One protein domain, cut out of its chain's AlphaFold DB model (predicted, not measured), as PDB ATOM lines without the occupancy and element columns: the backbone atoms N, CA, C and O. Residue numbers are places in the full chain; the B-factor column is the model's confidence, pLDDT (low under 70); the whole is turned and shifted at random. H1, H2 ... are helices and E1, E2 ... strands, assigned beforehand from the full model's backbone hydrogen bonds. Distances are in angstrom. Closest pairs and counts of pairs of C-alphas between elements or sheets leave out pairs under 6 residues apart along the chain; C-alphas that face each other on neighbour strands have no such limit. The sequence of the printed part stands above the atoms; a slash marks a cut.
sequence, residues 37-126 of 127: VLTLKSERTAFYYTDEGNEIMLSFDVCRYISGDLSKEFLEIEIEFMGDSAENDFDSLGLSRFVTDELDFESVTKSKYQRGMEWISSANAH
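This is residues 37 to 126 of the 127 residues of an uncharacterized protein of Candidatus Methanomethylophilaceae archaeon (UniProt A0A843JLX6). A long, narrow, twisted ribbon of three strands makes the length of this domain, and helix H2 covers one face of it near the end where E1 begins, running along the strands. The short helix H1 lies off the sheet, between the long link after E3 and the shorter link that leads to H2. The printed part has 90 residues, with three named strands and two named helices in the order E1 E2 E3 H1 H2; the sheet runs E1 - E2 - E3, antiparallel throughout, and the class is mixed, helices and strands. The whole is loose, with a radius of gyration of the C-alphas of 15.6 A, and it is a rod spanning 50 by 23 by 20 A.

Start with E1, residues 39 to 51, which bends by 52 degrees at residue 43. A tight link leads to E2, residues 54 to 67, which bends by 51 degrees at residue 62; the two are an antiparallel hairpin, and N 45 and O 60 are 2.9 A apart, within hydrogen-bond range. After another tight link comes E3, residues 70 to 81, which forms a hairpin with E2; look at N 61 and O 76, within hydrogen-bond range at 2.8 A. These strands form a meander, each the antiparallel neighbour of the one before, with E1 and E3 as edge strands. H1, residues 95 to 102, is not on the sheet and is apart from E1 and E2. H2, residues 112 to 124, is on the sheet in a two-layer arrangement, helix on one face, at a height over the sheet of 9.4 A. It lies over E2 and E3, and only just not over E1, on which 2 of its 13 C-alphas fall. It runs along the strands, at 17 degrees to E2 on the local plane. The closest C-alphas of E2 and H2, those of Tyr 65 and Gly 116, are 6.6 A apart. H1 and H2 are apart. In both helices every O i to N i+4 pair is within hydrogen-bond range.

Find C-alpha 39 at (0.585, 32.086, -12.172); from there E1 runs 35.5 A to C-alpha 51. E2 covers 38.9 A and E3 34.1 A, ending at C-alpha 81 at (20.909, 42.838, -26.298). H2 runs 18.4 A to C-alpha 124 at (-10.447, 41.841, -6.615).

The farthest C-alphas, those of Glu 52 and His 126, are 51.1 A apart. The printed part has no cut. The link from E3 to H1 is long, 13 residues. Read the B-factor column: pLDDT is under 70 at residues 84 to 94 and 124 to 126, and its mean over the printed part is 83.6.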
ATOM      1  N   VAL A  37      -0.397  33.516  -5.507       89.06
ATOM      2  CA  VAL A  37      -1.197  34.714  -5.831       89.06
ATOM      3  C   VAL A  37      -1.411  34.887  -7.333       89.06
ATOM      4  O   VAL A  37      -2.479  35.312  -7.763       89.06
ATOM      5  N   LEU A  38      -0.413  34.517  -8.133       92.38
ATOM      6  CA  LEU A  38      -0.390  34.683  -9.577       92.38
ATOM      7  C   LEU A  38       0.380  33.518 -10.191       92.38
ATOM      8  O   LEU A  38       1.473  33.188  -9.737       92.38
ATOM      9  N   THR A  39      -0.167  32.933 -11.246       93.94
ATOM     10  CA  THR A  39       0.585  32.086 -12.172       93.94
ATOM     11  C   THR A  39       0.712  32.823 -13.498       93.94
ATOM     12  O   THR A  39      -0.291  33.265 -14.054       93.94
ATOM     13  N   LEU A  40       1.934  32.943 -14.008       95.50
ATOM     14  CA  LEU A  40       2.212  33.384 -15.371       95.50
ATOM     15  C   LEU A  40       2.607  32.153 -16.188       95.50
ATOM     16  O   LEU A  40       3.603  31.502 -15.884       95.50
ATOM     17  N   LYS A  41       1.816  31.826 -17.209       96.31
ATOM     18  CA  LYS A  41       2.209  30.879 -18.257       96.31
ATOM     19  C   LYS A  41       2.668  31.677 -19.467       96.31
ATOM     20  O   LYS A  41       2.002  32.647 -19.818       96.31
ATOM     21  N   SER A  42       3.774  31.274 -20.078       96.31
ATOM     22  CA  SER A  42       4.301  31.907 -21.284       96.31
ATOM     23  C   SER A  42       4.760  30.844 -22.273       96.31
ATOM     24  O   SER A  42       5.352  29.840 -21.868       96.31
ATOM     25  N   GLU A  43       4.483  31.079 -23.548       96.62
ATOM     26  CA  GLU A  43       5.113  30.399 -24.673       96.62
ATOM     27  C   GLU A  43       5.940  31.431 -25.443       96.62
ATOM     28  O   GLU A  43       5.387  32.407 -25.951       96.62
ATOM     29  N   ARG A  44       7.262  31.223 -25.488       96.12
ATOM     30  CA  ARG A  44       8.229  32.138 -26.104       96.12
ATOM     31  C   ARG A  44       8.702  31.597 -27.446       96.12
ATOM     32  O   ARG A  44       9.206  30.478 -27.519       96.12
ATOM     33  N   THR A  45       8.629  32.431 -28.477       96.06
ATOM     34  CA  THR A  45       9.346  32.236 -29.745       96.06
ATOM     35  C   THR A  45      10.402  33.324 -29.877       96.06
ATOM     36  O   THR A  45      10.078  34.496 -29.719       96.06
ATOM     37  N   ALA A  46      11.651  32.959 -30.167       93.75
ATOM     38  CA  ALA A  46      12.753  33.911 -30.276       93.75
ATOM     39  C   ALA A  46      13.472  33.809 -31.625       93.75
ATOM     40  O   ALA A  46      13.698  32.716 -32.149       93.75
ATOM     41  N   PHE A  47      13.859  34.967 -32.154       89.19
ATOM     42  CA  PHE A  47      14.729  35.136 -33.308       89.19
ATOM     43  C   PHE A  47      16.054  35.725 -32.833       89.19
ATOM     44  O   PHE A  47      16.078  36.763 -32.173       89.19
ATOM     45  N   TYR A  48      17.149  35.066 -33.196       89.25
ATOM     46  CA  TYR A  48      18.503  35.497 -32.867       89.25
ATOM     47  C   TYR A  48      19.165  36.048 -34.120       89.25
ATOM     48  O   TYR A  48      19.156  35.387 -35.164       89.25
ATOM     49  N   TYR A  49      19.744  37.238 -34.021       83.62
ATOM     50  CA  TYR A  49      20.496  37.837 -35.113       83.62
ATOM     51  C   TYR A  49      21.713  38.592 -34.593       83.62
ATOM     52  O   TYR A  49      21.781  39.005 -33.436       83.62
ATOM     53  N   THR A  50      22.697  38.735 -35.473       81.44
ATOM     54  CA  THR A  50      23.925  39.472 -35.200       81.44
ATOM     55  C   THR A  50      23.961  40.690 -36.103       81.44
ATOM     56  O   THR A  50      23.841  40.538 -37.320       81.44
ATOM     57  N   ASP A  51      24.149  41.869 -35.522       75.31
ATOM     58  CA  ASP A  51      24.280  43.125 -36.258       75.31
ATOM     59  C   ASP A  51      25.525  43.882 -35.798       75.31
ATOM     60  O   ASP A  51      25.684  44.179 -34.616       75.31
ATOM     61  N   GLU A  52      26.461  44.113 -36.719       78.50
ATOM     62  CA  GLU A  52      27.765  44.747 -36.446       78.50
ATOM     63  C   GLU A  52      28.543  44.138 -35.255       78.50
ATOM     64  O   GLU A  52      29.320  44.806 -34.578       78.50
ATOM     65  N   GLY A  53      28.358  42.837 -35.007       77.06
ATOM     66  CA  GLY A  53      28.982  42.117 -33.890       77.06
ATOM     67  C   GLY A  53      28.200  42.172 -32.574       77.06
ATOM     68  O   GLY A  53      28.626  41.554 -31.602       77.06
ATOM     69  N   ASN A  54      27.051  42.847 -32.543       75.75
ATOM     70  CA  ASN A  54      26.111  42.808 -31.430       75.75
ATOM     71  C   ASN A  54      25.175  41.608 -31.585       75.75
ATOM     72  O   ASN A  54      24.587  41.405 -32.647       75.75
ATOM     73  N   GLU A  55      25.016  40.826 -30.522       83.12
ATOM     74  CA  GLU A  55      24.040  39.740 -30.463       83.12
ATOM     75  C   GLU A  55      22.707  40.273 -29.944       83.12
ATOM     76  O   GLU A  55      22.636  40.856 -28.858       83.12
ATOM     77  N   ILE A  56      21.652  40.084 -30.732       81.94
ATOM     78  CA  ILE A  56      20.319  40.602 -30.443       81.94
ATOM     79  C   ILE A  56      19.322  39.445 -30.475       81.94
ATOM     80  O   ILE A  56      19.320  38.622 -31.395       81.94
ATOM     81  N   MET A  57      18.461  39.391 -29.462       86.88
ATOM     82  CA  MET A  57      17.343  38.462 -29.386       86.88
ATOM     83  C   MET A  57      16.034  39.244 -29.439       86.88
ATOM     84  O   MET A  57      15.738  40.018 -28.537       86.88
ATOM     85  N   LEU A  58      15.229  39.000 -30.469       86.88
ATOM     86  CA  LEU A  58      13.840  39.448 -30.538       86.88
ATOM     87  C   LEU A  58      12.939  38.281 -30.138       86.88
ATOM     88  O   LEU A  58      12.972  37.232 -30.782       86.88
ATOM     89  N   SER A  59      12.121  38.452 -29.108       91.69
ATOM     90  CA  SER A  59      11.217  37.416 -28.614       91.69
ATOM     91  C   SER A  59       9.757  37.856 -28.621       91.69
ATOM     92  O   SER A  59       9.443  39.032 -28.446       91.69
ATOM     93  N   PHE A  60       8.880  36.884 -28.852       92.81
ATOM     94  CA  PHE A  60       7.430  37.003 -28.851       92.81
ATOM     95  C   PHE A  60       6.874  36.033 -27.816       92.81
ATOM     96  O   PHE A  60       7.046  34.817 -27.949       92.81
ATOM     97  N   ASP A  61       6.189  36.571 -26.815       95.44
ATOM     98  CA  ASP A  61       5.667  35.809 -25.692       95.44
ATOM     99  C   ASP A  61       4.139  35.816 -25.701       95.44
ATOM    100  O   ASP A  61       3.506  36.838 -25.418       95.44
ATOM    101  N   VAL A  62       3.530  34.656 -25.953       96.12
ATOM    102  CA  VAL A  62       2.098  34.455 -25.709       96.12
ATOM    103  C   VAL A  62       1.919  34.154 -24.228       96.12
ATOM    104  O   VAL A  62       2.230  33.060 -23.750       96.12
ATOM    105  N   CYS A  63       1.425  35.139 -23.486       97.00
ATOM    106  CA  CYS A  63       1.329  35.079 -22.038       97.00
ATOM    107  C   CYS A  63      -0.110  34.908 -21.554       97.00
ATOM    108  O   CYS A  63      -1.056  35.490 -22.088       97.00
ATOM    109  N   ARG A  64      -0.266  34.177 -20.448       97.19
ATOM    110  CA  ARG A  64      -1.524  34.054 -19.711       97.19
ATOM    111  C   ARG A  64      -1.287  34.208 -18.213       97.19
ATOM    112  O   ARG A  64      -0.612  33.384 -17.592       97.19
ATOM    113  N   TYR A  65      -1.891  35.235 -17.626       96.56
ATOM    114  CA  TYR A  65      -2.041  35.351 -16.179       96.56
ATOM    115  C   TYR A  65      -3.206  34.493 -15.694       96.56
ATOM    116  O   TYR A  65      -4.257  34.455 -16.334       96.56
ATOM    117  N   ILE A  66      -3.026  33.828 -14.553       94.56
ATOM    118  CA  ILE A  66      -4.042  33.006 -13.889       94.56
ATOM    119  C   ILE A  66      -4.023  33.318 -12.387       94.56
ATOM    120  O   ILE A  66      -2.964  33.258 -11.756       94.56
ATOM    121  N   SER A  67      -5.187  33.629 -11.811       93.31
ATOM    122  CA  SER A  67      -5.376  33.809 -10.365       93.31
ATOM    123  C   SER A  67      -6.770  33.322  -9.959       93.31
ATOM    124  O   SER A  67      -7.775  33.925 -10.332       93.31
ATOM    125  N   GLY A  68      -6.844  32.196  -9.242       89.06
ATOM    126  CA  GLY A  68      -8.118  31.505  -9.010       89.06
ATOM    127  C   GLY A  68      -8.786  31.124 -10.336       89.06
ATOM    128  O   GLY A  68      -8.144  30.503 -11.184       89.06
ATOM    129  N   ASP A  69     -10.036  31.549 -10.520       90.19
ATOM    130  CA  ASP A  69     -10.819  31.331 -11.747       90.19
ATOM    131  C   ASP A  69     -10.631  32.443 -12.798       90.19
ATOM    132  O   ASP A  69     -11.182  32.371 -13.897       90.19
ATOM    133  N   LEU A  70      -9.857  33.487 -12.483       91.25
ATOM    134  CA  LEU A  70      -9.592  34.591 -13.400       91.25
ATOM    135  C   LEU A  70      -8.429  34.253 -14.330       91.25
ATOM    136  O   LEU A  70      -7.383  33.759 -13.894       91.25
ATOM    137  N   SER A  71      -8.572  34.615 -15.605       95.06
ATOM    138  CA  SER A  71      -7.496  34.529 -16.590       95.06
ATOM    139  C   SER A  71      -7.442  35.757 -17.485       95.06
ATOM    140  O   SER A  71      -8.485  36.266 -17.895       95.06
ATOM    141  N   LYS A  72      -6.233  36.195 -17.838       95.38
ATOM    142  CA  LYS A  72      -6.002  37.270 -18.809       95.38
ATOM    143  C   LYS A  72      -4.871  36.884 -19.750       95.38
ATOM    144  O   LYS A  72      -3.796  36.508 -19.288       95.38
ATOM    145  N   GLU A  73      -5.115  37.003 -21.048       96.00
ATOM    146  CA  GLU A  73      -4.116  36.776 -22.091       96.00
ATOM    147  C   GLU A  73      -3.542  38.096 -22.592       96.00
ATOM    148  O   GLU A  73      -4.226  39.122 -22.583       96.00
ATOM    149  N   PHE A  74      -2.275  38.070 -22.990       94.44
ATOM    150  CA  PHE A  74      -1.608  39.179 -23.660       94.44
ATOM    151  C   PHE A  74      -0.431  38.658 -24.484       94.44
ATOM    152  O   PHE A  74       0.124  37.598 -24.194       94.44
ATOM    153  N   LEU A  75      -0.056  39.428 -25.498       94.00
ATOM    154  CA  LEU A  75       1.137  39.208 -26.299       94.00
ATOM    155  C   LEU A  75       2.186  40.239 -25.882       94.00
ATOM    156  O   LEU A  75       1.847  41.395 -25.631       94.00
ATOM    157  N   GLU A  76       3.440  39.823 -25.779       92.50
ATOM    158  CA  GLU A  76       4.558  40.723 -25.502       92.50
ATOM    159  C   GLU A  76       5.668  40.517 -26.528       92.50
ATOM    160  O   GLU A  76       5.903  39.395 -26.977       92.50
ATOM    161  N   ILE A  77       6.323  41.617 -26.897       89.38
ATOM    162  CA  ILE A  77       7.522  41.627 -27.726       89.38
ATOM    163  C   ILE A  77       8.653  42.183 -26.866       89.38
ATOM    164  O   ILE A  77       8.519  43.271 -26.306       89.38
ATOM    165  N   GLU A  78       9.759  41.452 -26.772       85.75
ATOM    166  CA  GLU A  78      10.957  41.883 -26.048       85.75
ATOM    167  C   GLU A  78      12.164  41.830 -26.983       85.75
ATOM    168  O   GLU A  78      12.335  40.860 -27.723       85.75
ATOM    169  N   ILE A  79      13.006  42.864 -26.944       79.75
ATOM    170  CA  ILE A  79      14.327  42.841 -27.577       79.75
ATOM    171  C   ILE A  79      15.360  42.890 -26.467       79.75
ATOM    172  O   ILE A  79      15.364  43.812 -25.651       79.75
ATOM    173  N   GLU A  80      16.228  41.893 -26.454       81.19
ATOM    174  CA  GLU A  80      17.322  41.760 -25.508       81.19
ATOM    175  C   GLU A  80      18.646  41.870 -26.275       81.19
ATOM    176  O   GLU A  80      18.864  41.178 -27.273       81.19
ATOM    177  N   PHE A  81      19.534  42.751 -25.814       78.25
ATOM    178  CA  PHE A  81      20.909  42.838 -26.298       78.25
ATOM    179  C   PHE A  81      21.773  41.939 -25.416       78.25
ATOM    180  O   PHE A  81      21.894  42.173 -24.218       78.25
ATOM    181  N   MET A  82      22.348  40.896 -26.009       76.25
ATOM    182  CA  MET A  82      23.049  39.828 -25.287       76.25
ATOM    183  C   MET A  82      24.540  40.141 -25.051       76.25
ATOM    184  O   MET A  82      25.270  39.304 -24.527       76.25
ATOM    185  N   GLY A  83      25.000  41.339 -25.433       70.38
ATOM    186  CA  GLY A  83      26.376  41.809 -25.251       70.38
ATOM    187  C   GLY A  83      26.531  42.862 -24.148       70.38
ATOM    188  O   GLY A  83      25.567  43.496 -23.729       70.38
ATOM    189  N   ASP A  84      27.776  43.102 -23.724       61.94
ATOM    190  CA  ASP A  84      28.125  44.096 -22.690       61.94
ATOM    191  C   ASP A  84      27.971  45.562 -23.158       61.94
ATOM    192  O   ASP A  84      28.107  46.498 -22.363       61.94
ATOM    193  N   SER A  85      27.709  45.800 -24.450       56.31
ATOM    194  CA  SER A  85      27.509  47.141 -25.000       56.31
ATOM    195  C   SER A  85      26.107  47.668 -24.669       56.31
ATOM    196  O   SER A  85      25.148  47.521 -25.420       56.31
ATOM    197  N   ALA A  86      26.008  48.377 -23.543       52.84
ATOM    198  CA  ALA A  86      24.814  49.111 -23.105       52.84
ATOM    199  C   ALA A  86      24.397  50.284 -24.030       52.84
ATOM    200  O   ALA A  86      23.491  51.038 -23.681       52.84
ATOM    201  N   GLU A  87      25.062  50.478 -25.174       54.94
ATOM    202  CA  GLU A  87      24.827  51.599 -26.099       54.94
ATOM    203  C   GLU A  87      23.782  51.307 -27.188       54.94
ATOM    204  O   GLU A  87      23.428  52.201 -27.956       54.94
ATOM    205  N   ASN A  88      23.238  50.091 -27.247       55.34
ATOM    206  CA  ASN A  88      22.244  49.741 -28.255       55.34
ATOM    207  C   ASN A  88      20.826  50.006 -27.738       55.34
ATOM    208  O   ASN A  88      20.228  49.198 -27.031       55.34
ATOM    209  N   ASP A  89      20.308  51.187 -28.065       60.47
ATOM    210  CA  ASP A  89      18.961  51.610 -27.689       60.47
ATOM    211  C   ASP A  89      17.919  51.055 -28.675       60.47
ATOM    212  O   ASP A  89      18.115  51.088 -29.887       60.47
ATOM    213  N   PHE A  90      16.782  50.578 -28.169       61.44
ATOM    214  CA  PHE A  90      15.660  50.016 -28.947       61.44
ATOM    215  C   PHE A  90      15.142  50.993 -30.026       61.44
ATOM    216  O   PHE A  90      14.616  50.598 -31.072       61.44
ATOM    217  N   ASP A  91      15.331  52.289 -29.776       61.97
ATOM    218  CA  ASP A  91      14.974  53.384 -30.670       61.97
ATOM    219  C   ASP A  91      15.952  53.557 -31.850       61.97
ATOM    220  O   ASP A  91      15.538  54.042 -32.905       61.97
ATOM    221  N   SER A  92      17.221  53.142 -31.722       62.59
ATOM    222  CA  SER A  92      18.248  53.343 -32.762       62.59
ATOM    223  C   SER A  92      17.988  52.508 -34.020       62.59
ATOM    224  O   SER A  92      18.306  52.938 -35.128       62.59
ATOM    225  N   LEU A  93      17.319  51.361 -33.860       64.94
ATOM    226  CA  LEU A  93      16.924  50.465 -34.948       64.94
ATOM    227  C   LEU A  93      15.570  50.840 -35.577       64.94
ATOM    228  O   LEU A  93      15.110  50.168 -36.497       64.94
ATOM    229  N   GLY A  94      14.883  51.874 -35.069       67.81
ATOM    230  CA  GLY A  94      13.537  52.257 -35.521       67.81
ATOM    231  C   GLY A  94      12.441  51.219 -35.224       67.81
ATOM    232  O   GLY A  94      11.283  51.431 -35.582       67.81
ATOM    233  N   LEU A  95      12.788  50.123 -34.541       72.50
ATOM    234  CA  LEU A  95      11.891  49.006 -34.233       72.50
ATOM    235  C   LEU A  95      10.786  49.411 -33.254       72.50
ATOM    236  O   LEU A  95       9.659  48.955 -33.401       72.50
ATOM    237  N   SER A  96      11.086  50.328 -32.329       72.44
ATOM    238  CA  SER A  96      10.119  50.949 -31.411       72.44
ATOM    239  C   SER A  96       8.869  51.447 -32.133       72.44
ATOM    240  O   SER A  96       7.765  50.998 -31.839       72.44
ATOM    241  N   ARG A  97       9.055  52.290 -33.159       73.62
ATOM    242  CA  ARG A  97       7.949  52.869 -33.931       73.62
ATOM    243  C   ARG A  97       7.213  51.832 -34.755       73.62
ATOM    244  O   ARG A  97       5.999  51.876 -34.825       73.62
ATOM    245  N   PHE A  98       7.926  50.890 -35.366       79.94
ATOM    246  CA  PHE A  98       7.262  49.827 -36.116       79.94
ATOM    247  C   PHE A  98       6.355  48.988 -35.201       79.94
ATOM    248  O   PHE A  98       5.207  48.716 -35.535       79.94
ATOM    249  N   VAL A  99       6.841  48.619 -34.014       81.56
ATOM    250  CA  VAL A  99       6.067  47.834 -33.045       81.56
ATOM    251  C   VAL A  99       4.865  48.624 -32.517       81.56
ATOM    252  O   VAL A  99       3.768  48.072 -32.460       81.56
ATOM    253  N   THR A 100       5.026  49.904 -32.172       82.56
ATOM    254  CA  THR A 100       3.905  50.702 -31.651       82.56
ATOM    255  C   THR A 100       2.910  51.113 -32.727       82.56
ATOM    256  O   THR A 100       1.707  51.007 -32.516       82.56
ATOM    257  N   ASP A 101       3.397  51.564 -33.880       83.75
ATOM    258  CA  ASP A 101       2.574  52.253 -34.874       83.75
ATOM    259  C   ASP A 101       1.975  51.269 -35.892       83.75
ATOM    260  O   ASP A 101       0.835  51.450 -36.318       83.75
ATOM    261  N   GLU A 102       2.714  50.219 -36.271       85.25
ATOM    262  CA  GLU A 102       2.282  49.260 -37.301       85.25
ATOM    263  C   GLU A 102       1.697  47.971 -36.707       85.25
ATOM    264  O   GLU A 102       0.800  47.372 -37.301       85.25
ATOM    265  N   LEU A 103       2.195  47.524 -35.545       84.81
ATOM    266  CA  LEU A 103       1.714  46.300 -34.888       84.81
ATOM    267  C   LEU A 103       0.700  46.558 -33.761       84.81
ATOM    268  O   LEU A 103       0.191  45.590 -33.198       84.81
ATOM    269  N   ASP A 104       0.398  47.825 -33.457       87.38
ATOM    270  CA  ASP A 104      -0.551  48.252 -32.413       87.38
ATOM    271  C   ASP A 104      -0.183  47.736 -31.006       87.38
ATOM    272  O   ASP A 104      -1.026  47.289 -30.224       87.38
ATOM    273  N   PHE A 105       1.115  47.754 -30.677       88.12
ATOM    274  CA  PHE A 105       1.600  47.431 -29.335       88.12
ATOM    275  C   PHE A 105       1.753  48.681 -28.473       88.12
ATOM    276  O   PHE A 105       2.253  49.719 -28.899       88.12
ATOM    277  N   GLU A 106       1.427  48.546 -27.193       87.62
ATOM    278  CA  GLU A 106       1.704  49.578 -26.200       87.62
ATOM    279  C   GLU A 106       3.075  49.351 -25.551       87.62
ATOM    280  O   GLU A 106       3.395  48.248 -25.100       87.62
ATOM    281  N   SER A 107       3.878  50.412 -25.442       84.38
ATOM    282  CA  SER A 107       5.136  50.355 -24.693       84.38
ATOM    283  C   SER A 107       4.863  50.169 -23.198       84.38
ATOM    284  O   SER A 107       4.132  50.946 -22.575       84.38
ATOM    285  N   VAL A 108       5.483  49.150 -22.598       85.00
ATOM    286  CA  VAL A 108       5.352  48.835 -21.172       85.00
ATOM    287  C   VAL A 108       6.690  48.973 -20.452       85.00
ATOM    288  O   VAL A 108       7.715  48.462 -20.886       85.00
ATOM    289  N   THR A 109       6.683  49.647 -19.301       84.44
ATOM    290  CA  THR A 109       7.879  49.829 -18.448       84.44
ATOM    291  C   THR A 109       7.866  48.950 -17.196       84.44
ATOM    292  O   THR A 109       8.859  48.854 -16.474       84.44
ATOM    293  N   LYS A 110       6.724  48.314 -16.912       88.12
ATOM    294  CA  LYS A 110       6.515  47.430 -15.760       88.12
ATOM    295  C   LYS A 110       6.708  45.978 -16.183       88.12
ATOM    296  O   LYS A 110       6.176  45.566 -17.213       88.12
ATOM    297  N   SER A 111       7.375  45.180 -15.348       89.19
ATOM    298  CA  SER A 111       7.571  43.756 -15.653       89.19
ATOM    299  C   SER A 111       6.247  42.988 -15.695       89.19
ATOM    300  O   SER A 111       5.269  43.381 -15.046       89.19
ATOM    301  N   LYS A 112       6.235  41.839 -16.388       91.50
ATOM    302  CA  LYS A 112       5.082  40.924 -16.436       91.50
ATOM    303  C   LYS A 112       4.507  40.646 -15.035       91.50
ATOM    304  O   LYS A 112       3.294  40.654 -14.858       91.50
ATOM    305  N   TYR A 113       5.347  40.458 -14.017       90.88
ATOM    306  CA  TYR A 113       4.882  40.214 -12.646       90.88
ATOM    307  C   TYR A 113       4.236  41.442 -11.994       90.88
ATOM    308  O   TYR A 113       3.188  41.309 -11.367       90.88
ATOM    309  N   GLN A 114       4.808  42.639 -12.166       91.31
ATOM    310  CA  GLN A 114       4.217  43.875 -11.632       91.31
ATOM    311  C   GLN A 114       2.838  44.130 -12.249       91.31
ATOM    312  O   GLN A 114       1.871  44.350 -11.521       91.31
ATOM    313  N   ARG A 115       2.726  44.006 -13.579       92.81
ATOM    314  CA  ARG A 115       1.449  44.142 -14.301       92.81
ATOM    315  C   ARG A 115       0.427  43.090 -13.862       92.81
ATOM    316  O   ARG A 115      -0.746  43.410 -13.685       92.81
ATOM    317  N   GLY A 116       0.868  41.853 -13.629       94.06
ATOM    318  CA  GLY A 116       0.010  40.784 -13.118       94.06
ATOM    319  C   GLY A 116      -0.537  41.065 -11.712       94.06
ATOM    320  O   GLY A 116      -1.718  40.840 -11.461       94.06
ATOM    321  N   MET A 117       0.280  41.616 -10.810       93.69
ATOM    322  CA  MET A 117      -0.171  41.998  -9.464       93.69
ATOM    323  C   MET A 117      -1.152  43.178  -9.481       93.69
ATOM    324  O   MET A 117      -2.124  43.179  -8.722       93.69
ATOM    325  N   GLU A 118      -0.938  44.161 -10.360       93.50
ATOM    326  CA  GLU A 118      -1.885  45.266 -10.575       93.50
ATOM    327  C   GLU A 118      -3.226  44.758 -11.113       93.50
ATOM    328  O   GLU A 118      -4.278  45.170 -10.626       93.50
ATOM    329  N   TRP A 119      -3.194  43.809 -12.054       93.25
ATOM    330  CA  TRP A 119      -4.393  43.162 -12.589       93.25
ATOM    331  C   TRP A 119      -5.179  42.385 -11.525       93.25
ATOM    332  O   TRP A 119      -6.396  42.523 -11.448       93.25
ATOM    333  N   ILE A 120      -4.508  41.606 -10.671       91.56
ATOM    334  CA  ILE A 120      -5.183  40.899  -9.568       91.56
ATOM    335  C   ILE A 120      -5.829  41.895  -8.604       91.56
ATOM    336  O   ILE A 120      -6.964  41.701  -8.168       91.56
ATOM    337  N   SER A 121      -5.110  42.969  -8.274       88.06
ATOM    338  CA  SER A 121      -5.596  43.988  -7.342       88.06
ATOM    339  C   SER A 121      -6.839  44.699  -7.879       88.06
ATOM    340  O   SER A 121      -7.774  44.936  -7.118       88.06
ATOM    341  N   SER A 122      -6.884  44.995  -9.183       85.69
ATOM    342  CA  SER A 122      -8.061  45.605  -9.809       85.69
ATOM    343  C   SER A 122      -9.223  44.626  -9.958       85.69
ATOM    344  O   SER A 122     -10.359  45.003  -9.696       85.69
ATOM    345  N   ALA A 123      -8.965  43.360 -10.296       78.88
ATOM    346  CA  ALA A 123     -10.017  42.351 -10.407       78.88
ATOM    347  C   ALA A 123     -10.697  42.062  -9.057       78.88
ATOM    348  O   ALA A 123     -11.918  41.945  -8.995       78.88
ATOM    349  N   ASN A 124      -9.921  42.028  -7.969       67.19
ATOM    350  CA  ASN A 124     -10.447  41.841  -6.615       67.19
ATOM    351  C   ASN A 124     -11.144  43.088  -6.048       67.19
ATOM    352  O   ASN A 124     -11.910  42.959  -5.102       67.19
ATOM    353  N   ALA A 125     -10.908  44.283  -6.600       62.53
ATOM    354  CA  ALA A 125     -11.631  45.496  -6.200       62.53
ATOM    355  C   ALA A 125     -13.092  45.523  -6.699       62.53
ATOM    356  O   ALA A 125     -13.865  46.387  -6.290       62.53
ATOM    357  N   HIS A 126     -13.462  44.596  -7.590       50.06
ATOM    358  CA  HIS A 126     -14.801  44.457  -8.167       50.06
ATOM    359  C   HIS A 126     -15.590  43.253  -7.615       50.06
ATOM    360  O   HIS A 126     -16.637  42.915  -8.170       50.06
TER     361      HIS A 126